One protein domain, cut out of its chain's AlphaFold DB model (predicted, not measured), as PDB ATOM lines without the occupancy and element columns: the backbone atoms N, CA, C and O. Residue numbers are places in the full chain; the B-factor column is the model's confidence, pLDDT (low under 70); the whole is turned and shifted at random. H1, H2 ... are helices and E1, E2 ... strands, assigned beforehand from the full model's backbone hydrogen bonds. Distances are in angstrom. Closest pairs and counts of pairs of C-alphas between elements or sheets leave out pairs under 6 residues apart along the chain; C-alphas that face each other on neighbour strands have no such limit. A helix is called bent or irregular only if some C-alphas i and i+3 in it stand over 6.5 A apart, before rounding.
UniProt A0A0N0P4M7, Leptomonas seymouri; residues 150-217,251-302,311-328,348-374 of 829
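AT A GLANCE: This is residues 150 to 217, 251 to 302, 311 to 328 and 348 to 374 of the 829 residues of a protein of Leptomonas seymouri (UniProt A0A0N0P4M7). A small, twisted sheet of three strands has H5 over one face and H1 over the opposite face, while H3 crosses the strands where E2 ends. The long helix H4 packs on H1 and H2 with part of its length, and its residues 285 to 300, with 301 and 302, stick out as an arm. The printed part has 165 residues, with five named helices and three named strands in the order E1 H1 H2 E2 H3 H4 E3 H5; the sheet runs E1 - E2 - E3, all antiparallel, and the class is mixed. It is only just compact, close to loose, with a radius of gyration of the C-alphas of 18.2 A and spans of 64 by 44 by 43 A.

IN THESE COORDINATES: Find C-alpha 151 at (122.124, 230.967, 313.875), where E1, residues 151 to 158, begins its 22.1 A. H1 is residues 162 to 175, 20.3 A, only just irregular, with C-alphas 163 and 166 6.7 A apart. Next come H2, residues 182 to 188, E2, residues 194 to 201, 22.1 A, and H3, residues 203 to 217, 21.1 A. H4, residues 263 to 300, runs 55.7 A from (145.139, 193.377, 316.107). E3, residues 316 to 326, 29.8 A, bends by 61 degrees at residue 319. H5, residues 357 to 372, 20.8 A, ends at (126.893, 223.820, 287.585).

HOW THE PARTS SIT: Start at the sheet: N 155 and O 200 of E1 and E2 are 2.9 A apart, and N 197 and O 321 of E2 and E3 2.9 A, both within hydrogen-bond range. H5 has a height over the sheet of 9.0 A and runs slantwise to the strands; its closest C-alphas to E3 are Leu 361 and Ile 321, 6.6 A. On the opposite face H1, also at 9.0 A, runs across the strands; Arg 167 and Ile 317 have the closest C-alphas, 6.7 A. H3 runs across the strands at 11.1 A, and H2 only grazes the sheet with residues 187 to 188. H4 is not on the sheet. With residues 273 to 283 alone it touches residues 162 to 166 of H1, closest C-alphas Glu 280 and Ala 162, 5.1 A, at a shallow tilt of 29 degrees, opposite ways. With residues 271 to 279 alone it touches H2, closest C-alphas Val 272 and Pro 182, 4.8 A, at a steep tilt of 43 degrees. H3 and H5 are apart. In H2, H3, H4 and H5 each O i to N i+4 pair is within hydrogen-bond range, in H1 8 of 10.

THE WHOLE: Look for the largest distance between C-alphas 251 and 302, 64.6 A. Three cuts, residues 218 to 250, 303 to 310 and 329 to 347, leave C-alpha gaps of 24.6, 23.5 and 26.9 A. Of the links printed whole, H1 to H2 is short and the others are tight. Confidence is under 70 at residues 302, 311 and 312.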
ATOM      1  N   PHE A 150     118.844 231.398 317.287       86.06
ATOM      2  CA  PHE A 150     120.294 231.303 317.219       86.06
ATOM      3  C   PHE A 150     120.679 230.735 315.849       86.06
ATOM      4  O   PHE A 150     120.103 229.749 315.386       86.06
ATOM      5  N   HIS A 151     121.632 231.382 315.182       90.94
ATOM      6  CA  HIS A 151     122.124 230.967 313.875       90.94
ATOM      7  C   HIS A 151     123.579 230.516 313.990       90.94
ATOM      8  O   HIS A 151     124.403 231.218 314.577       90.94
ATOM      9  N   ILE A 152     123.894 229.357 313.410       93.25
ATOM     10  CA  ILE A 152     125.276 228.890 313.254       93.25
ATOM     11  C   ILE A 152     125.773 229.362 311.882       93.25
ATOM     12  O   ILE A 152     125.220 228.915 310.870       93.25
ATOM     13  N   PRO A 153     126.815 230.209 311.812       94.75
ATOM     14  CA  PRO A 153     127.519 230.459 310.564       94.75
ATOM     15  C   PRO A 153     128.343 229.216 310.203       94.75
ATOM     16  O   PRO A 153     129.285 228.861 310.911       94.75
ATOM     17  N   VAL A 154     127.985 228.558 309.103       96.00
ATOM     18  CA  VAL A 154     128.699 227.404 308.541       96.00
ATOM     19  C   VAL A 154     129.280 227.810 307.198       96.00
ATOM     20  O   VAL A 154     128.536 228.230 306.313       96.00
ATOM     21  N   GLN A 155     130.591 227.670 307.022       96.25
ATOM     22  CA  GLN A 155     131.209 227.799 305.709       96.25
ATOM     23  C   GLN A 155     131.091 226.461 304.971       96.25
ATOM     24  O   GLN A 155     131.452 225.413 305.497       96.25
ATOM     25  N   LEU A 156     130.586 226.492 303.742       96.75
ATOM     26  CA  LEU A 156     130.697 225.399 302.788       96.75
ATOM     27  C   LEU A 156     131.903 225.645 301.880       96.75
ATOM     28  O   LEU A 156     132.013 226.721 301.291       96.75
ATOM     29  N   ARG A 157     132.786 224.652 301.743       95.56
ATOM     30  CA  ARG A 157     133.977 224.681 300.879       95.56
ATOM     31  C   ARG A 157     134.039 223.418 300.020       95.56
ATOM     32  O   ARG A 157     133.648 222.344 300.462       95.56
ATOM     33  N   TRP A 158     134.527 223.550 298.790       95.62
ATOM     34  CA  TRP A 158     134.773 222.415 297.899       95.62
ATOM     35  C   TRP A 158     136.227 221.945 297.997       95.62
ATOM     36  O   TRP A 158     137.131 222.778 298.021       95.62
ATOM     37  N   GLY A 159     136.436 220.627 298.002       95.06
ATOM     38  CA  GLY A 159     137.747 219.992 298.172       95.06
ATOM     39  C   GLY A 159     138.210 219.903 299.632       95.06
ATOM     40  O   GLY A 159     137.836 220.727 300.471       95.06
ATOM     41  N   PHE A 160     139.037 218.896 299.924       95.38
ATOM     42  CA  PHE A 160     139.698 218.716 301.220       95.38
ATOM     43  C   PHE A 160     141.137 219.245 301.216       95.38
ATOM     44  O   PHE A 160     141.902 218.977 300.295       95.38
ATOM     45  N   ASP A 161     141.529 219.913 302.292       94.62
ATOM     46  CA  ASP A 161     142.923 220.197 302.625       94.62
ATOM     47  C   ASP A 161     143.528 218.983 303.353       94.62
ATOM     48  O   ASP A 161     142.816 218.235 304.019       94.62
ATOM     49  N   ALA A 162     144.853 218.806 303.346       94.94
ATOM     50  CA  ALA A 162     145.477 217.721 304.121       94.94
ATOM     51  C   ALA A 162     145.177 217.803 305.636       94.94
ATOM     52  O   ALA A 162     145.060 216.776 306.295       94.94
ATOM     53  N   ALA A 163     144.991 219.019 306.168       94.19
ATOM     54  CA  ALA A 163     144.598 219.255 307.559       94.19
ATOM     55  C   ALA A 163     143.153 218.818 307.880       94.19
ATOM     56  O   ALA A 163     142.826 218.615 309.046       94.19
ATOM     57  N   ASP A 164     142.297 218.645 306.867       95.94
ATOM     58  CA  ASP A 164     140.931 218.141 307.047       95.94
ATOM     59  C   ASP A 164     140.924 216.634 307.342       95.94
ATOM     60  O   ASP A 164     140.065 216.132 308.073       95.94
ATOM     61  N   LEU A 165     141.872 215.893 306.752       96.44
ATOM     62  CA  LEU A 165     141.787 214.439 306.598       96.44
ATOM     63  C   LEU A 165     141.717 213.682 307.931       96.44
ATOM     64  O   LEU A 165     141.019 212.674 308.011       96.44
ATOM     65  N   ARG A 166     142.374 214.179 308.986       96.44
ATOM     66  CA  ARG A 166     142.312 213.589 310.334       96.44
ATOM     67  C   ARG A 166     140.896 213.642 310.913       96.44
ATOM     68  O   ARG A 166     140.387 212.622 311.370       96.44
ATOM     69  N   ARG A 167     140.210 214.787 310.796       96.38
ATOM     70  CA  ARG A 167     138.809 214.923 311.235       96.38
ATOM     71  C   ARG A 167     137.854 214.135 310.334       96.38
ATOM     72  O   ARG A 167     136.874 213.579 310.822       96.38
ATOM     73  N   VAL A 168     138.153 214.027 309.036       96.81
ATOM     74  CA  VAL A 168     137.404 213.176 308.092       96.81
ATOM     75  C   VAL A 168     137.535 211.691 308.445       96.81
ATOM     76  O   VAL A 168     136.534 210.982 308.407       96.81
ATOM     77  N   TYR A 169     138.727 211.225 308.832       96.75
ATOM     78  CA  TYR A 169     138.965 209.848 309.275       96.75
ATOM     79  C   TYR A 169     138.179 209.518 310.555       96.75
ATOM     80  O   TYR A 169     137.427 208.543 310.560       96.75
ATOM     81  N   GLU A 170     138.252 210.366 311.587       95.56
ATOM     82  CA  GLU A 170     137.423 210.239 312.800       95.56
ATOM     83  C   GLU A 170     135.926 210.137 312.457       95.56
ATOM     84  O   GLU A 170     135.229 209.215 312.885       95.56
ATOM     85  N   MET A 171     135.433 211.060 311.624       95.75
ATOM     86  CA  MET A 171     134.033 211.090 311.198       95.75
ATOM     87  C   MET A 171     133.639 209.886 310.328       95.75
ATOM     88  O   MET A 171     132.470 209.503 310.337       95.75
ATOM     89  N   HIS A 172     134.573 209.262 309.603       94.00
ATOM     90  CA  HIS A 172     134.326 208.003 308.903       94.00
ATOM     91  C   HIS A 172     134.202 206.819 309.866       94.00
ATOM     92  O   HIS A 172     133.259 206.043 309.712       94.00
ATOM     93  N   GLU A 173     135.073 206.684 310.871       93.25
ATOM     94  CA  GLU A 173     134.963 205.584 311.842       93.25
ATOM     95  C   GLU A 173     133.690 205.660 312.697       93.25
ATOM     96  O   GLU A 173     133.099 204.624 313.012       93.25
ATOM     97  N   ASP A 174     133.259 206.873 313.056       92.44
ATOM     98  CA  ASP A 174     132.046 207.112 313.849       92.44
ATOM     99  C   ASP A 174     130.743 206.960 313.049       92.44
ATOM    100  O   ASP A 174     129.702 206.628 313.625       92.44
ATOM    101  N   ALA A 175     130.771 207.200 311.734       90.25
ATOM    102  CA  ALA A 175     129.579 207.157 310.886       90.25
ATOM    103  C   ALA A 175     129.412 205.845 310.110       90.25
ATOM    104  O   ALA A 175     128.275 205.426 309.869       90.25
ATOM    105  N   PHE A 176     130.509 205.203 309.696       90.38
ATOM    106  CA  PHE A 176     130.471 204.073 308.771       90.38
ATOM    107  C   PHE A 176     130.888 202.740 309.397       90.38
ATOM    108  O   PHE A 176     131.726 202.678 310.295       90.38
ATOM    109  N   PRO A 177     130.334 201.629 308.883       87.94
ATOM    110  CA  PRO A 177     130.716 200.287 309.287       87.94
ATOM    111  C   PRO A 177     131.930 199.744 308.507       87.94
ATOM    112  O   PRO A 177     132.105 198.527 308.451       87.94
ATOM    113  N   LEU A 178     132.726 200.609 307.873       88.25
ATOM    114  CA  LEU A 178     133.834 200.245 306.989       88.25
ATOM    115  C   LEU A 178     135.094 201.022 307.382       88.25
ATOM    116  O   LEU A 178     135.042 202.242 307.530       88.25
ATOM    117  N   SER A 179     136.216 200.315 307.500       88.94
ATOM    118  CA  SER A 179     137.549 200.918 307.573       88.94
ATOM    119  C   SER A 179     138.037 201.283 306.168       88.94
ATOM    120  O   SER A 179     137.734 200.587 305.197       88.94
ATOM    121  N   TYR A 180     138.830 202.350 306.058       91.94
ATOM    122  CA  TYR A 180     139.428 202.807 304.801       91.94
ATOM    123  C   TYR A 180     140.952 202.874 304.957       91.94
ATOM    124  O   TYR A 180     141.435 203.425 305.942       91.94
ATOM    125  N   GLY A 181     141.694 202.319 303.994       93.25
ATOM    126  CA  GLY A 181     143.162 202.358 303.978       93.25
ATOM    127  C   GLY A 181     143.730 203.746 303.641       93.25
ATOM    128  O   GLY A 181     142.985 204.623 303.194       93.25
ATOM    129  N   PRO A 182     145.046 203.963 303.824       93.69
ATOM    130  CA  PRO A 182     145.680 205.265 303.607       93.69
ATOM    131  C   PRO A 182     145.506 205.787 302.172       93.69
ATOM    132  O   PRO A 182     145.260 206.978 301.989       93.69
ATOM    133  N   GLU A 183     145.503 204.909 301.161       94.19
ATOM    134  CA  GLU A 183     145.395 205.315 299.747       94.19
ATOM    135  C   GLU A 183     144.039 205.967 299.418       94.19
ATOM    136  O   GLU A 183     143.908 206.709 298.445       94.19
ATOM    137  N   TYR A 184     143.008 205.705 300.230       94.75
ATOM    138  CA  TYR A 184     141.718 206.381 300.110       94.75
ATOM    139  C   TYR A 184     141.802 207.838 300.582       94.75
ATOM    140  O   TYR A 184     141.235 208.713 299.933       94.75
ATOM    141  N   TYR A 185     142.542 208.124 301.659       95.62
ATOM    142  CA  TYR A 185     142.733 209.489 302.164       95.62
ATOM    143  C   TYR A 185     143.697 210.304 301.293       95.62
ATOM    144  O   TYR A 185     143.477 211.498 301.107       95.62
ATOM    145  N   GLU A 186     144.683 209.658 300.666       93.75
ATOM    146  CA  GLU A 186     145.456 210.249 299.562       93.75
ATOM    147  C   GLU A 186     144.534 210.648 298.394       93.75
ATOM    148  O   GLU A 186     144.572 211.785 297.923       93.75
ATOM    149  N   TRP A 187     143.639 209.744 297.971       94.06
ATOM    150  CA  TRP A 187     142.665 209.995 296.902       94.06
ATOM    151  C   TRP A 187     141.652 211.111 297.226       94.06
ATOM    152  O   TRP A 187     141.140 211.754 296.310       94.06
ATOM    153  N   LEU A 188     141.392 211.418 298.502       94.31
ATOM    154  CA  LEU A 188     140.544 212.554 298.893       94.31
ATOM    155  C   LEU A 188     141.168 213.932 298.593       94.31
ATOM    156  O   LEU A 188     140.428 214.908 298.454       94.31
ATOM    157  N   LEU A 189     142.495 214.012 298.438       94.38
ATOM    158  CA  LEU A 189     143.195 215.206 297.935       94.38
ATOM    159  C   LEU A 189     143.197 215.279 296.392       94.38
ATOM    160  O   LEU A 189     143.480 216.328 295.815       94.38
ATOM    161  N   ASP A 190     142.824 214.176 295.740       91.50
ATOM    162  CA  ASP A 190     142.389 214.014 294.348       91.50
ATOM    163  C   ASP A 190     141.270 214.974 293.894       91.50
ATOM    164  O   ASP A 190     140.171 214.510 293.619       91.50
ATOM    165  N   HIS A 191     141.485 216.292 293.809       86.56
ATOM    166  CA  HIS A 191     140.444 217.260 293.408       86.56
ATOM    167  C   HIS A 191     139.863 217.065 291.992       86.56
ATOM    168  O   HIS A 191     138.792 217.606 291.687       86.56
ATOM    169  N   ASP A 192     140.558 216.333 291.120       83.38
ATOM    170  CA  ASP A 192     140.120 216.000 289.766       83.38
ATOM    171  C   ASP A 192     139.242 214.735 289.762       83.38
ATOM    172  O   ASP A 192     138.250 214.669 289.026       83.38
ATOM    173  N   ALA A 193     139.565 213.755 290.613       84.31
ATOM    174  CA  ALA A 193     138.832 212.500 290.767       84.31
ATOM    175  C   ALA A 193     137.658 212.574 291.770       84.31
ATOM    176  O   ALA A 193     136.600 211.974 291.534       84.31
ATOM    177  N   CYS A 194     137.825 213.313 292.868       91.62
ATOM    178  CA  CYS A 194     136.914 213.416 294.005       91.62
ATOM    179  C   CYS A 194     136.270 214.809 294.105       91.62
ATOM    180  O   CYS A 194     136.939 215.840 294.155       91.62
ATOM    181  N   MET A 195     134.939 214.835 294.191       94.44
ATOM    182  CA  MET A 195     134.145 216.011 294.541       94.44
ATOM    183  C   MET A 195     133.771 215.938 296.023       94.44
ATOM    184  O   MET A 195     132.782 215.294 296.381       94.44
ATOM    185  N   ALA A 196     134.527 216.620 296.877       96.38
ATOM    186  CA  ALA A 196     134.149 216.842 298.271       96.38
ATOM    187  C   ALA A 196     133.436 218.193 298.425       96.38
ATOM    188  O   ALA A 196     133.945 219.206 297.948       96.38
ATOM    189  N   LEU A 197     132.299 218.222 299.123       97.62
ATOM    190  CA  LEU A 197     131.705 219.437 299.686       97.62
ATOM    191  C   LEU A 197     131.733 219.321 301.211       97.62
ATOM    192  O   LEU A 197     131.087 218.442 301.779       97.62
ATOM    193  N   VAL A 198     132.489 220.203 301.853       97.62
ATOM    194  CA  VAL A 198     132.825 220.190 303.279       97.62
ATOM    195  C   VAL A 198     132.099 221.333 303.982       97.62
ATOM    196  O   VAL A 198     132.042 222.443 303.456       97.62
ATOM    197  N   ALA A 199     131.555 221.073 305.169       97.94
ATOM    198  CA  ALA A 199     130.970 222.067 306.060       97.94
ATOM    199  C   ALA A 199     131.884 222.303 307.265       97.94
ATOM    200  O   ALA A 199     132.071 221.401 308.088       97.94
ATOM    201  N   THR A 200     132.409 223.522 307.388       97.44
ATOM    202  CA  THR A 200     133.264 223.954 308.496       97.44
ATOM    203  C   THR A 200     132.631 225.067 309.331       97.44
ATOM    204  O   THR A 200     131.815 225.862 308.862       97.44
ATOM    205  N   VAL A 201     133.022 225.141 310.602       96.81
ATOM    206  CA  VAL A 201     132.684 226.222 311.542       96.81
ATOM    207  C   VAL A 201     133.942 226.732 312.235       96.81
ATOM    208  O   VAL A 201     135.011 226.128 312.151       96.81
ATOM    209  N   THR A 202     133.828 227.854 312.947       95.75
ATOM    210  CA  THR A 202     134.920 228.317 313.808       95.75
ATOM    211  C   THR A 202     135.034 227.457 315.066       95.75
ATOM    212  O   THR A 202     134.021 227.001 315.605       95.75
ATOM    213  N   ILE A 203     136.253 227.277 315.581       94.81
ATOM    214  CA  ILE A 203     136.506 226.472 316.787       94.81
ATOM    215  C   ILE A 203     135.740 226.975 318.023       94.81
ATOM    216  O   ILE A 203     135.235 226.175 318.811       94.81
ATOM    217  N   GLU A 204     135.534 228.290 318.156       94.62
ATOM    218  CA  GLU A 204     134.652 228.869 319.184       94.62
ATOM    219  C   GLU A 204     133.188 228.439 319.031       94.62
ATOM    220  O   GLU A 204     132.471 228.272 320.016       94.62
ATOM    221  N   THR A 205     132.717 228.295 317.792       94.19
ATOM    222  CA  THR A 205     131.339 227.899 317.490       94.19
ATOM    223  C   THR A 205     131.151 226.408 317.749       94.19
ATOM    224  O   THR A 205     130.182 226.028 318.402       94.19
ATOM    225  N   TYR A 206     132.113 225.579 317.332       95.12
ATOM    226  CA  TYR A 206     132.128 224.141 317.606       95.12
ATOM    227  C   TYR A 206     132.183 223.832 319.108       95.12
ATOM    228  O   TYR A 206     131.348 223.084 319.612       95.12
ATOM    229  N   THR A 207     133.106 224.453 319.848       94.50
ATOM    230  CA  THR A 207     133.247 224.241 321.303       94.50
ATOM    231  C   THR A 207     132.023 224.723 322.085       94.50
ATOM    232  O   THR A 207     131.541 224.003 322.961       94.50
ATOM    233  N   ARG A 208     131.456 225.884 321.727       93.19
ATOM    234  CA  ARG A 208     130.185 226.383 322.284       93.19
ATOM    235  C   ARG A 208     129.039 225.394 322.050       93.19
ATOM    236  O   ARG A 208     128.295 225.106 322.983       93.19
ATOM    237  N   TRP A 209     128.928 224.857 320.834       90.25
ATOM    238  CA  TRP A 209     127.865 223.926 320.448       90.25
ATOM    239  C   TRP A 209     128.000 222.543 321.104       90.25
ATOM    240  O   TRP A 209     127.021 221.983 321.604       90.25
ATOM    241  N   ALA A 210     129.225 222.015 321.183       89.56
ATOM    242  CA  ALA A 210     129.522 220.775 321.893       89.56
ATOM    243  C   ALA A 210     129.205 220.890 323.396       89.56
ATOM    244  O   ALA A 210     128.615 219.973 323.967       89.56
ATOM    245  N   GLY A 211     129.514 222.035 324.020       90.19
ATOM    246  CA  GLY A 211     129.162 222.307 325.416       90.19
ATOM    247  C   GLY A 211     127.649 222.313 325.672       90.19
ATOM    248  O   GLY A 211     127.195 221.753 326.672       90.19
ATOM    249  N   THR A 212     126.849 222.873 324.757       87.56
ATOM    250  CA  THR A 212     125.381 222.799 324.855       87.56
ATOM    251  C   THR A 212     124.849 221.378 324.663       87.56
ATOM    252  O   THR A 212     124.014 220.953 325.454       87.56
ATOM    253  N   ALA A 213     125.373 220.611 323.699       82.56
ATOM    254  CA  ALA A 213     124.918 219.241 323.438       82.56
ATOM    255  C   ALA A 213     125.116 218.310 324.653       82.56
ATOM    256  O   ALA A 213     124.177 217.636 325.071       82.56
ATOM    257  N   VAL A 214     126.295 218.349 325.287       84.62
ATOM    258  CA  VAL A 214     126.583 217.571 326.510       84.62
ATOM    259  C   VAL A 214     125.668 217.982 327.675       84.62
ATOM    260  O   VAL A 214     125.311 217.152 328.510       84.62
ATOM    261  N   THR A 215     125.244 219.249 327.726       84.38
ATOM    262  CA  THR A 215     124.319 219.749 328.759       84.38
ATOM    263  C   THR A 215     122.879 219.252 328.550       84.38
ATOM    264  O   THR A 215     122.151 219.097 329.531       84.38
ATOM    265  N   GLU A 216     122.458 218.976 327.309       80.69
ATOM    266  CA  GLU A 216     121.166 218.329 327.032       80.69
ATOM    267  C   GLU A 216     121.198 216.820 327.309       80.69
ATOM    268  O   GLU A 216     120.265 216.303 327.914       80.69
ATOM    269  N   GLU A 217     122.272 216.119 326.934       78.00
ATOM    270  CA  GLU A 217     122.398 214.661 327.111       78.00
ATOM    271  C   GLU A 217     122.287 214.256 328.596       78.00
ATOM    272  O   GLU A 217     121.399 213.488 328.964       78.00
ATOM    273  N   ALA A 251     119.623 193.894 311.636       86.00
ATOM    274  CA  ALA A 251     120.074 195.015 312.450       86.00
ATOM    275  C   ALA A 251     121.395 195.585 311.909       86.00
ATOM    276  O   ALA A 251     122.310 194.819 311.574       86.00
ATOM    277  N   MET A 252     121.451 196.917 311.815       84.56
ATOM    278  CA  MET A 252     122.574 197.672 311.257       84.56
ATOM    279  C   MET A 252     123.911 197.243 311.886       84.56
ATOM    280  O   MET A 252     123.967 197.048 313.103       84.56
ATOM    281  N   PRO A 253     124.992 197.127 311.095       86.44
ATOM    282  CA  PRO A 253     126.323 196.928 311.655       86.44
ATOM    283  C   PRO A 253     126.706 198.139 312.524       86.44
ATOM    284  O   PRO A 253     126.393 199.274 312.146       86.44
ATOM    285  N   PRO A 254     127.395 197.944 313.664       87.12
ATOM    286  CA  PRO A 254     127.915 199.059 314.445       87.12
ATOM    287  C   PRO A 254     128.970 199.841 313.634       87.12
ATOM    288  O   PRO A 254     129.689 199.225 312.830       87.12
ATOM    289  N   PRO A 255     129.104 201.166 313.850       87.50
ATOM    290  CA  PRO A 255     130.215 201.951 313.309       87.50
ATOM    291  C   PRO A 255     131.569 201.360 313.701       87.50
ATOM    292  O   PRO A 255     131.677 200.713 314.749       87.50
ATOM    293  N   ALA A 256     132.596 201.581 312.881       85.12
ATOM    294  CA  ALA A 256     133.926 201.020 313.103       85.12
ATOM    295  C   ALA A 256     134.510 201.418 314.474       85.12
ATOM    296  O   ALA A 256     135.055 200.558 315.167       85.12
ATOM    297  N   SER A 257     134.294 202.662 314.926       87.19
ATOM    298  CA  SER A 257     134.758 203.152 316.239       87.19
ATOM    299  C   SER A 257     134.138 202.426 317.443       87.19
ATOM    300  O   SER A 257     134.685 202.472 318.543       87.19
ATOM    301  N   LYS A 258     133.011 201.722 317.255       89.88
ATOM    302  CA  LYS A 258     132.293 200.985 318.312       89.88
ATOM    303  C   LYS A 258     132.558 199.476 318.305       89.88
ATOM    304  O   LYS A 258     131.867 198.738 319.008       89.88
ATOM    305  N   ARG A 259     133.522 198.996 317.513       87.06
ATOM    306  CA  ARG A 259     133.856 197.565 317.418       87.06
ATOM    307  C   ARG A 259     134.960 197.136 318.382       87.06
ATOM    308  O   ARG A 259     135.808 197.948 318.748       87.06
ATOM    309  N   PRO A 260     135.005 195.843 318.757       90.94
ATOM    310  CA  PRO A 260     136.198 195.265 319.359       90.94
ATOM    311  C   PRO A 260     137.352 195.320 318.347       90.94
ATOM    312  O   PRO A 260     137.394 194.545 317.395       90.94
ATOM    313  N   LEU A 261     138.281 196.252 318.561       90.75
ATOM    314  CA  LEU A 261     139.478 196.427 317.742       90.75
ATOM    315  C   LEU A 261     140.298 195.130 317.678       90.75
ATOM    316  O   LEU A 261     140.864 194.687 318.681       90.75
ATOM    317  N   THR A 262     140.389 194.529 316.491       92.25
ATOM    318  CA  THR A 262     141.301 193.404 316.243       92.25
ATOM    319  C   THR A 262     142.743 193.909 316.146       92.25
ATOM    320  O   THR A 262     142.990 195.082 315.864       92.25
ATOM    321  N   ALA A 263     143.729 193.024 316.328       94.19
ATOM    322  CA  ALA A 263     145.139 193.377 316.107       94.19
ATOM    323  C   ALA A 263     145.408 193.861 314.665       94.19
ATOM    324  O   ALA A 263     146.321 194.650 314.435       94.19
ATOM    325  N   GLU A 264     144.585 193.408 313.719       90.75
ATOM    326  CA  GLU A 264     144.606 193.770 312.301       90.75
ATOM    327  C   GLU A 264     144.123 195.223 312.134       90.75
ATOM    328  O   GLU A 264     144.877 196.063 311.648       90.75
ATOM    329  N   MET A 265     142.947 195.563 312.683       88.25
ATOM    330  CA  MET A 265     142.402 196.931 312.688       88.25
ATOM    331  C   MET A 265     143.311 197.934 313.411       88.25
ATOM    332  O   MET A 265     143.446 199.070 312.968       88.25
ATOM    333  N   ILE A 266     143.953 197.535 314.517       93.81
ATOM    334  CA  ILE A 266     144.918 198.386 315.239       93.81
ATOM    335  C   ILE A 266     146.133 198.694 314.354       93.81
ATOM    336  O   ILE A 266     146.646 199.813 314.378       93.81
ATOM    337  N   HIS A 267     146.590 197.723 313.560       94.88
ATOM    338  CA  HIS A 267     147.702 197.927 312.639       94.88
ATOM    339  C   HIS A 267     147.307 198.794 311.435       94.88
ATOM    340  O   HIS A 267     148.054 199.708 311.095       94.88
ATOM    341  N   GLU A 268     146.134 198.567 310.836       90.94
ATOM    342  CA  GLU A 268     145.603 199.410 309.754       90.94
ATOM    343  C   GLU A 268     145.407 200.861 310.214       90.94
ATOM    344  O   GLU A 268     145.883 201.779 309.550       90.94
ATOM    345  N   ARG A 269     144.816 201.076 311.398       94.25
ATOM    346  CA  ARG A 269     144.707 202.399 312.032       94.25
ATOM    347  C   ARG A 269     146.064 203.078 312.175       94.25
ATOM    348  O   ARG A 269     146.218 204.216 311.753       94.25
ATOM    349  N   ALA A 270     147.065 202.371 312.699       95.75
ATOM    350  CA  ALA A 270     148.411 202.918 312.845       95.75
ATOM    351  C   ALA A 270     149.079 203.258 311.494       95.75
ATOM    352  O   ALA A 270     149.879 204.191 311.437       95.75
ATOM    353  N   GLN A 271     148.755 202.547 310.406       96.38
ATOM    354  CA  GLN A 271     149.192 202.919 309.052       96.38
ATOM    355  C   GLN A 271     148.480 204.185 308.552       96.38
ATOM    356  O   GLN A 271     149.140 205.073 308.013       96.38
ATOM    357  N   VAL A 272     147.163 204.297 308.765       95.94
ATOM    358  CA  VAL A 272     146.368 205.484 308.400       95.94
ATOM    359  C   VAL A 272     146.835 206.714 309.181       95.94
ATOM    360  O   VAL A 272     147.190 207.711 308.562       95.94
ATOM    361  N   ASP A 273     146.942 206.638 310.510       96.56
ATOM    362  CA  ASP A 273     147.431 207.732 311.364       96.56
ATOM    363  C   ASP A 273     148.845 208.203 310.963       96.56
ATOM    364  O   ASP A 273     149.148 209.400 311.018       96.56
ATOM    365  N   CYS A 274     149.708 207.280 310.517       97.44
ATOM    366  CA  CYS A 274     151.040 207.593 309.996       97.44
ATOM    367  C   CYS A 274     150.964 208.354 308.660       97.44
ATOM    368  O   CYS A 274     151.493 209.461 308.557       97.44
ATOM    369  N   ALA A 275     150.244 207.813 307.671       96.50
ATOM    370  CA  ALA A 275     150.094 208.425 306.348       96.50
ATOM    371  C   ALA A 275     149.401 209.797 306.410       96.50
ATOM    372  O   ALA A 275     149.831 210.741 305.752       96.50
ATOM    373  N   LEU A 276     148.375 209.950 307.255       95.75
ATOM    374  CA  LEU A 276     147.721 211.236 307.505       95.75
ATOM    375  C   LEU A 276     148.703 212.272 308.067       95.75
ATOM    376  O   LEU A 276     148.715 213.415 307.616       95.75
ATOM    377  N   THR A 277     149.573 211.867 308.995       97.00
ATOM    378  CA  THR A 277     150.607 212.747 309.560       97.00
ATOM    379  C   THR A 277     151.666 213.131 308.511       97.00
ATOM    380  O   THR A 277     152.142 214.268 308.507       97.00
ATOM    381  N   GLU A 278     152.002 212.239 307.573       97.25
ATOM    382  CA  GLU A 278     152.898 212.542 306.447       97.25
ATOM    383  C   GLU A 278     152.257 213.508 305.429       97.25
ATOM    384  O   GLU A 278     152.900 214.465 304.987       97.25
ATOM    385  N   LEU A 279     150.969 213.326 305.108       94.25
ATOM    386  CA  LEU A 279     150.198 214.226 304.241       94.25
ATOM    387  C   LEU A 279     150.053 215.629 304.854       94.25
ATOM    388  O   LEU A 279     150.264 216.630 304.162       94.25
ATOM    389  N   GLU A 280     149.742 215.714 306.150       94.69
ATOM    390  CA  GLU A 280     149.718 216.968 306.911       94.69
ATOM    391  C   GLU A 280     151.083 217.672 306.870       94.69
ATOM    392  O   GLU A 280     151.146 218.869 306.579       94.69
ATOM    393  N   TYR A 281     152.176 216.940 307.112       96.19
ATOM    394  CA  TYR A 281     153.540 217.472 307.064       96.19
ATOM    395  C   TYR A 281     153.906 217.998 305.667       96.19
ATOM    396  O   TYR A 281     154.326 219.150 305.530       96.19
ATOM    397  N   MET A 282     153.664 217.217 304.608       94.44
ATOM    398  CA  MET A 282     153.909 217.649 303.227       94.44
ATOM    399  C   MET A 282     153.113 218.905 302.846       94.44
ATOM    400  O   MET A 282     153.611 219.745 302.094       94.44
ATOM    401  N   ALA A 283     151.883 219.056 303.345       91.19
ATOM    402  CA  ALA A 283     151.083 220.257 303.121       91.19
ATOM    403  C   ALA A 283     151.594 221.468 303.920       91.19
ATOM    404  O   ALA A 283     151.552 222.589 303.408       91.19
ATOM    405  N   GLN A 284     152.115 221.262 305.134       92.94
ATOM    406  CA  GLN A 284     152.762 222.317 305.920       92.94
ATOM    407  C   GLN A 284     154.044 222.821 305.243       92.94
ATOM    408  O   GLN A 284     154.204 224.033 305.116       92.94
ATOM    409  N   CYS A 285     154.899 221.926 304.727       94.31
ATOM    410  CA  CYS A 285     156.083 222.306 303.946       94.31
ATOM    411  C   CYS A 285     155.704 223.152 302.721       94.31
ATOM    412  O   CYS A 285     156.132 224.297 302.622       94.31
ATOM    413  N   LYS A 286     154.793 222.655 301.869       92.19
ATOM    414  CA  LYS A 286     154.315 223.384 300.676       92.19
ATOM    415  C   LYS A 286     153.711 224.754 301.008       92.19
ATOM    416  O   LYS A 286     153.845 225.691 300.225       92.19
ATOM    417  N   ARG A 287     153.041 224.886 302.160       90.06
ATOM    418  CA  ARG A 287     152.505 226.166 302.650       90.06
ATOM    419  C   ARG A 287     153.617 227.114 303.117       90.06
ATOM    420  O   ARG A 287     153.477 228.316 302.924       90.06
ATOM    421  N   GLY A 288     154.705 226.590 303.686       92.38
ATOM    422  CA  GLY A 288     155.926 227.344 303.982       92.38
ATOM    423  C   GLY A 288     156.585 227.884 302.713       92.38
ATOM    424  O   GLY A 288     156.776 229.092 302.603       92.38
ATOM    425  N   ASP A 289     156.813 227.020 301.721       93.12
ATOM    426  CA  ASP A 289     157.397 227.398 300.424       93.12
ATOM    427  C   ASP A 289     156.564 228.498 299.734       93.12
ATOM    428  O   ASP A 289     157.089 229.497 299.240       93.12
ATOM    429  N   GLN A 290     155.232 228.355 299.743       88.25
ATOM    430  CA  GLN A 290     154.319 229.369 299.209       88.25
ATOM    431  C   GLN A 290     154.330 230.670 300.026       88.25
ATOM    432  O   GLN A 290     154.209 231.748 299.438       88.25
ATOM    433  N   ALA A 291     154.485 230.606 301.352       89.62
ATOM    434  CA  ALA A 291     154.596 231.792 302.197       89.62
ATOM    435  C   ALA A 291     155.881 232.576 301.886       89.62
ATOM    436  O   ALA A 291     155.806 233.783 301.685       89.62
ATOM    437  N   GLU A 292     157.027 231.904 301.735       93.56
ATOM    438  CA  GLU A 292     158.290 232.549 301.346       93.56
ATOM    439  C   GLU A 292     158.202 233.187 299.947       93.56
ATOM    440  O   GLU A 292     158.564 234.351 299.767       93.56
ATOM    441  N   VAL A 293     157.640 232.479 298.957       91.81
ATOM    442  CA  VAL A 293     157.455 233.010 297.590       91.81
ATOM    443  C   VAL A 293     156.508 234.217 297.566       91.81
ATOM    444  O   VAL A 293     156.761 235.194 296.855       91.81
ATOM    445  N   THR A 294     155.420 234.182 298.341       87.00
ATOM    446  CA  THR A 294     154.460 235.296 298.412       87.00
ATOM    447  C   THR A 294     154.975 236.479 299.228       87.00
ATOM    448  O   THR A 294     154.739 237.615 298.822       87.00
ATOM    449  N   GLU A 295     155.739 236.255 300.299       90.62
ATOM    450  CA  GLU A 295     156.454 237.312 301.021       90.62
ATOM    451  C   GLU A 295     157.508 237.974 300.121       90.62
ATOM    452  O   GLU A 295     157.575 239.202 300.045       90.62
ATOM    453  N   TRP A 296     158.290 237.191 299.371       90.94
ATOM    454  CA  TRP A 296     159.258 237.719 298.407       90.94
ATOM    455  C   TRP A 296     158.579 238.572 297.325       90.94
ATOM    456  O   TRP A 296     159.029 239.683 297.039       90.94
ATOM    457  N   ALA A 297     157.449 238.109 296.782       87.31
ATOM    458  CA  ALA A 297     156.667 238.857 295.798       87.31
ATOM    459  C   ALA A 297     156.058 240.156 296.370       87.31
ATOM    460  O   ALA A 297     156.089 241.189 295.699       87.31
ATOM    461  N   GLN A 298     155.552 240.140 297.608       86.00
ATOM    462  CA  GLN A 298     155.030 241.336 298.289       86.00
ATOM    463  C   GLN A 298     156.141 242.353 298.591       86.00
ATOM    464  O   GLN A 298     155.968 243.548 298.355       86.00
ATOM    465  N   ASN A 299     157.310 241.889 299.041       88.75
ATOM    466  CA  ASN A 299     158.482 242.736 299.266       88.75
ATOM    467  C   ASN A 299     159.051 243.320 297.956       88.75
ATOM    468  O   ASN A 299     159.590 244.428 297.959       88.75
ATOM    469  N   ALA A 300     158.907 242.615 296.828       86.88
ATOM    470  CA  ALA A 300     159.294 243.103 295.503       86.88
ATOM    471  C   ALA A 300     158.277 244.082 294.876       86.88
ATOM    472  O   ALA A 300     158.655 244.891 294.025       86.88
ATOM    473  N   GLY A 301     157.000 244.029 295.273       80.44
ATOM    474  CA  GLY A 301     155.912 244.802 294.670       80.44
ATOM    475  C   GLY A 301     154.973 245.431 295.698       80.44
ATOM    476  O   GLY A 301     154.027 244.794 296.150       80.44
ATOM    477  N   SER A 302     155.183 246.719 295.997       64.06
ATOM    478  CA  SER A 302     154.387 247.500 296.962       64.06
ATOM    479  C   SER A 302     152.957 247.795 296.471       64.06
ATOM    480  O   SER A 302     152.610 248.917 296.097       64.06
ATOM    481  N   SER A 311     138.484 234.065 306.135       61.91
ATOM    482  CA  SER A 311     138.387 232.647 305.738       61.91
ATOM    483  C   SER A 311     139.289 231.698 306.536       61.91
ATOM    484  O   SER A 311     139.085 230.491 306.467       61.91
ATOM    485  N   SER A 312     140.261 232.202 307.301       68.75
ATOM    486  CA  SER A 312     141.149 231.379 308.142       68.75
ATOM    487  C   SER A 312     140.509 230.918 309.458       68.75
ATOM    488  O   SER A 312     141.082 230.088 310.157       68.75
ATOM    489  N   ALA A 313     139.331 231.443 309.812       82.00
ATOM    490  CA  ALA A 313     138.669 231.156 311.085       82.00
ATOM    491  C   ALA A 313     137.858 229.845 311.101       82.00
ATOM    492  O   ALA A 313     137.479 229.392 312.179       82.00
ATOM    493  N   TYR A 314     137.551 229.260 309.938       85.62
ATOM    494  CA  TYR A 314     136.613 228.142 309.774       85.62
ATOM    495  C   TYR A 314     137.343 226.792 309.651       85.62
ATOM    496  O   TYR A 314     137.393 226.198 308.574       85.62
ATOM    497  N   THR A 315     137.938 226.331 310.756       89.94
ATOM    498  CA  THR A 315     138.806 225.137 310.807       89.94
ATOM    499  C   THR A 315     138.089 223.823 311.121       89.94
ATOM    500  O   THR A 315     138.561 222.771 310.708       89.94
ATOM    501  N   GLU A 316     136.969 223.848 311.849       96.06
ATOM    502  CA  GLU A 316     136.372 222.623 312.400       96.06
ATOM    503  C   GLU A 316     135.342 222.017 311.449       96.06
ATOM    504  O   GLU A 316     134.299 222.628 311.201       96.06
ATOM    505  N   ILE A 317     135.590 220.803 310.952       97.38
ATOM    506  CA  ILE A 317     134.639 220.076 310.098       97.38
ATOM    507  C   ILE A 317     133.514 219.481 310.944       97.38
ATOM    508  O   ILE A 317     133.751 218.741 311.902       97.38
ATOM    509  N   ILE A 318     132.280 219.767 310.528       97.44
ATOM    510  CA  ILE A 318     131.041 219.281 311.157       97.44
ATOM    511  C   ILE A 318     130.153 218.473 310.200       97.44
ATOM    512  O   ILE A 318     129.105 217.956 310.588       97.44
ATOM    513  N   GLY A 319     130.562 218.331 308.941       97.81
ATOM    514  CA  GLY A 319     129.911 217.469 307.962       97.81
ATOM    515  C   GLY A 319     130.570 217.567 306.594       97.81
ATOM    516  O   GLY A 319     131.270 218.532 306.302       97.81
ATOM    517  N   PHE A 320     130.342 216.572 305.747       98.06
ATOM    518  CA  PHE A 320     130.788 216.578 304.357       98.06
ATOM    519  C   PHE A 320     129.968 215.599 303.513       98.06
ATOM    520  O   PHE A 320     129.405 214.628 304.020       98.06
ATOM    521  N   ILE A 321     129.935 215.836 302.204       97.69
ATOM    522  CA  ILE A 321     129.384 214.917 301.207       97.69
ATOM    523  C   ILE A 321     130.378 214.741 300.058       97.69
ATOM    524  O   ILE A 321     130.895 215.715 299.512       97.69
ATOM    525  N   LEU A 322     130.664 213.482 299.727       96.12
ATOM    526  CA  LEU A 322     131.670 213.067 298.757       96.12
ATOM    527  C   LEU A 322     131.010 212.365 297.585       96.12
ATOM    528  O   LEU A 322     130.206 211.449 297.771       96.12
ATOM    529  N   GLY A 323     131.438 212.702 296.377       94.31
ATOM    530  CA  GLY A 323     131.118 211.911 295.203       94.31
ATOM    531  C   GLY A 323     132.179 211.966 294.120       94.31
ATOM    532  O   GLY A 323     133.137 212.725 294.200       94.31
ATOM    533  N   GLN A 324     132.005 211.150 293.090       92.62
ATOM    534  CA  GLN A 324     132.968 210.997 291.999       92.62
ATOM    535  C   GLN A 324     132.303 211.098 290.625       92.62
ATOM    536  O   GLN A 324     131.095 210.893 290.477       92.62
ATOM    537  N   CYS A 325     133.116 211.407 289.613       89.38
ATOM    538  CA  CYS A 325     132.737 211.251 288.210       89.38
ATOM    539  C   CYS A 325     132.787 209.762 287.841       89.38
ATOM    540  O   CYS A 325     133.840 209.140 287.975       89.38
ATOM    541  N   ALA A 326     131.680 209.182 287.384       83.31
ATOM    542  CA  ALA A 326     131.618 207.759 287.056       83.31
ATOM    543  C   ALA A 326     130.663 207.479 285.892       83.31
ATOM    544  O   ALA A 326     129.784 208.280 285.579       83.31
ATOM    545  N   TYR A 327     130.794 206.309 285.274       79.31
ATOM    546  CA  TYR A 327     129.876 205.853 284.232       79.31
ATOM    547  C   TYR A 327     129.058 204.686 284.762       79.31
ATOM    548  O   TYR A 327     129.632 203.668 285.148       79.31
ATOM    549  N   ALA A 328     127.735 204.831 284.776       74.12
ATOM    550  CA  ALA A 328     126.839 203.748 285.148       74.12
ATOM    551  C   ALA A 328     126.871 202.623 284.096       74.12
ATOM    552  O   ALA A 328     126.803 202.868 282.886       74.12
ATOM    553  N   VAL A 348     127.327 213.840 308.738       96.44
ATOM    554  CA  VAL A 348     127.127 215.024 309.578       96.44
ATOM    555  C   VAL A 348     127.455 214.625 311.012       96.44
ATOM    556  O   VAL A 348     126.942 213.612 311.496       96.44
ATOM    557  N   ASP A 349     128.299 215.419 311.673       95.75
ATOM    558  CA  ASP A 349     128.675 215.250 313.080       95.75
ATOM    559  C   ASP A 349     127.404 215.085 313.937       95.75
ATOM    560  O   ASP A 349     126.483 215.899 313.792       95.75
ATOM    561  N   PRO A 350     127.308 214.063 314.814       91.81
ATOM    562  CA  PRO A 350     126.120 213.804 315.631       91.81
ATOM    563  C   PRO A 350     125.556 215.032 316.357       91.81
ATOM    564  O   PRO A 350     124.339 215.160 316.474       91.81
ATOM    565  N   ARG A 351     126.414 215.974 316.770       92.31
ATOM    566  CA  ARG A 351     126.032 217.213 317.466       92.31
ATOM    567  C   ARG A 351     125.309 218.200 316.544       92.31
ATOM    568  O   ARG A 351     124.514 219.002 317.019       92.31
ATOM    569  N   PHE A 352     125.571 218.150 315.239       93.44
ATOM    570  CA  PHE A 352     124.993 219.027 314.209       93.44
ATOM    571  C   PHE A 352     123.912 218.330 313.362       93.44
ATOM    572  O   PHE A 352     123.311 218.940 312.471       93.44
ATOM    573  N   GLN A 353     123.600 217.063 313.655       90.75
ATOM    574  CA  GLN A 353     122.405 216.406 313.126       90.75
ATOM    575  C   GLN A 353     121.134 217.135 313.604       90.75
ATOM    576  O   GLN A 353     121.157 217.928 314.543       90.75
ATOM    577  N   ARG A 354     120.012 216.927 312.900       88.88
ATOM    578  CA  ARG A 354     118.737 217.674 313.051       88.88
ATOM    579  C   ARG A 354     118.804 219.191 312.759       88.88
ATOM    580  O   ARG A 354     117.770 219.761 312.435       88.88
ATOM    581  N   CYS A 355     119.978 219.827 312.730       90.56
ATOM    582  CA  CYS A 355     120.163 221.266 312.464       90.56
ATOM    583  C   CYS A 355     120.034 221.668 310.974       90.56
ATOM    584  O   CYS A 355     120.644 222.638 310.531       90.56
ATOM    585  N   GLY A 356     119.324 220.887 310.153       92.94
ATOM    586  CA  GLY A 356     119.177 221.106 308.703       92.94
ATOM    587  C   GLY A 356     120.431 220.857 307.844       92.94
ATOM    588  O   GLY A 356     120.290 220.612 306.647       92.94
ATOM    589  N   LEU A 357     121.635 220.843 308.434       95.12
ATOM    590  CA  LEU A 357     122.930 220.757 307.739       95.12
ATOM    591  C   LEU A 357     123.013 219.640 306.687       95.12
ATOM    592  O   LEU A 357     123.490 219.879 305.583       95.12
ATOM    593  N   GLY A 358     122.514 218.439 306.992       95.38
ATOM    594  CA  GLY A 358     122.520 217.329 306.033       95.38
ATOM    595  C   GLY A 358     121.705 217.621 304.767       95.38
ATOM    596  O   GLY A 358     122.172 217.364 303.661       95.38
ATOM    597  N   SER A 359     120.523 218.228 304.915       94.94
ATOM    598  CA  SER A 359     119.705 218.650 303.772       94.94
ATOM    599  C   SER A 359     120.409 219.747 302.968       94.94
ATOM    600  O   SER A 359     120.502 219.646 301.748       94.94
ATOM    601  N   ALA A 360     121.013 220.733 303.645       95.50
ATOM    602  CA  ALA A 360     121.766 221.805 302.991       95.50
ATOM    603  C   ALA A 360     122.982 221.285 302.196       95.50
ATOM    604  O   ALA A 360     123.156 221.663 301.038       95.50
ATOM    605  N   LEU A 361     123.785 220.383 302.777       97.00
ATOM    606  CA  LEU A 361     124.914 219.732 302.100       97.00
ATOM    607  C   LEU A 361     124.452 218.941 300.870       97.00
ATOM    608  O   LEU A 361     124.970 219.156 299.775       97.00
ATOM    609  N   LEU A 362     123.455 218.064 301.030       96.88
ATOM    610  CA  LEU A 362     122.950 217.226 299.943       96.88
ATOM    611  C   LEU A 362     122.321 218.066 298.822       96.88
ATOM    612  O   LEU A 362     122.638 217.860 297.652       96.88
ATOM    613  N   GLN A 363     121.490 219.056 299.157       96.06
ATOM    614  CA  GLN A 363     120.881 219.964 298.185       96.06
ATOM    615  C   GLN A 363     121.943 220.783 297.439       96.06
ATOM    616  O   GLN A 363     121.882 220.889 296.213       96.06
ATOM    617  N   ARG A 364     122.938 221.342 298.142       96.50
ATOM    618  CA  ARG A 364     123.990 222.154 297.511       96.50
ATOM    619  C   ARG A 364     124.898 221.311 296.617       96.50
ATOM    620  O   ARG A 364     125.237 221.756 295.519       96.50
ATOM    621  N   PHE A 365     125.199 220.080 297.032       97.00
ATOM    622  CA  PHE A 365     125.915 219.100 296.220       97.00
ATOM    623  C   PHE A 365     125.132 218.719 294.958       97.00
ATOM    624  O   PHE A 365     125.674 218.821 293.861       97.00
ATOM    625  N   LEU A 366     123.845 218.365 295.083       96.06
ATOM    626  CA  LEU A 366     122.977 218.060 293.939       96.06
ATOM    627  C   LEU A 366     122.882 219.238 292.961       96.06
ATOM    628  O   LEU A 366     123.020 219.032 291.758       96.06
ATOM    629  N   VAL A 367     122.689 220.469 293.450       95.44
ATOM    630  CA  VAL A 367     122.628 221.678 292.605       95.44
ATOM    631  C   VAL A 367     123.932 221.898 291.839       95.44
ATOM    632  O   VAL A 367     123.880 222.173 290.639       95.44
ATOM    633  N   TYR A 368     125.095 221.739 292.480       95.38
ATOM    634  CA  TYR A 368     126.373 221.811 291.771       95.38
ATOM    635  C   TYR A 368     126.485 220.697 290.723       95.38
ATOM    636  O   TYR A 368     126.601 220.972 289.529       95.38
ATOM    637  N   VAL A 369     126.373 219.439 291.150       94.50
ATOM    638  CA  VAL A 369     126.585 218.255 290.310       94.50
ATOM    639  C   VAL A 369     125.650 218.205 289.103       94.50
ATOM    640  O   VAL A 369     126.088 217.834 288.017       94.50
ATOM    641  N   THR A 370     124.379 218.584 289.262       94.25
ATOM    642  CA  THR A 370     123.354 218.446 288.208       94.25
ATOM    643  C   THR A 370     123.139 219.690 287.355       94.25
ATOM    644  O   THR A 370     122.474 219.594 286.326       94.25
ATOM    645  N   ARG A 371     123.707 220.851 287.726       93.50
ATOM    646  CA  ARG A 371     123.499 222.113 286.981       93.50
ATOM    647  C   ARG A 371     124.758 222.936 286.720       93.50
ATOM    648  O   ARG A 371     124.804 223.635 285.715       93.50
ATOM    649  N   GLN A 372     125.747 222.898 287.611       93.06
ATOM    650  CA  GLN A 372     126.893 223.820 287.585       93.06
ATOM    651  C   GLN A 372     128.212 223.144 287.199       93.06
ATOM    652  O   GLN A 372     129.054 223.796 286.588       93.06
ATOM    653  N   ARG A 373     128.400 221.859 287.540       92.19
ATOM    654  CA  ARG A 373     129.639 221.122 287.265       92.19
ATOM    655  C   ARG A 373     129.967 221.185 285.764       92.19
ATOM    656  O   ARG A 373     129.159 220.691 284.973       92.19
ATOM    657  N   PRO A 374     131.135 221.710 285.355       90.44
ATOM    658  CA  PRO A 374     131.582 221.581 283.976       90.44
ATOM    659  C   PRO A 374     131.895 220.110 283.667       90.44
ATOM    660  O   PRO A 374     132.585 219.440 284.437       90.44
TER     661      PRO A 374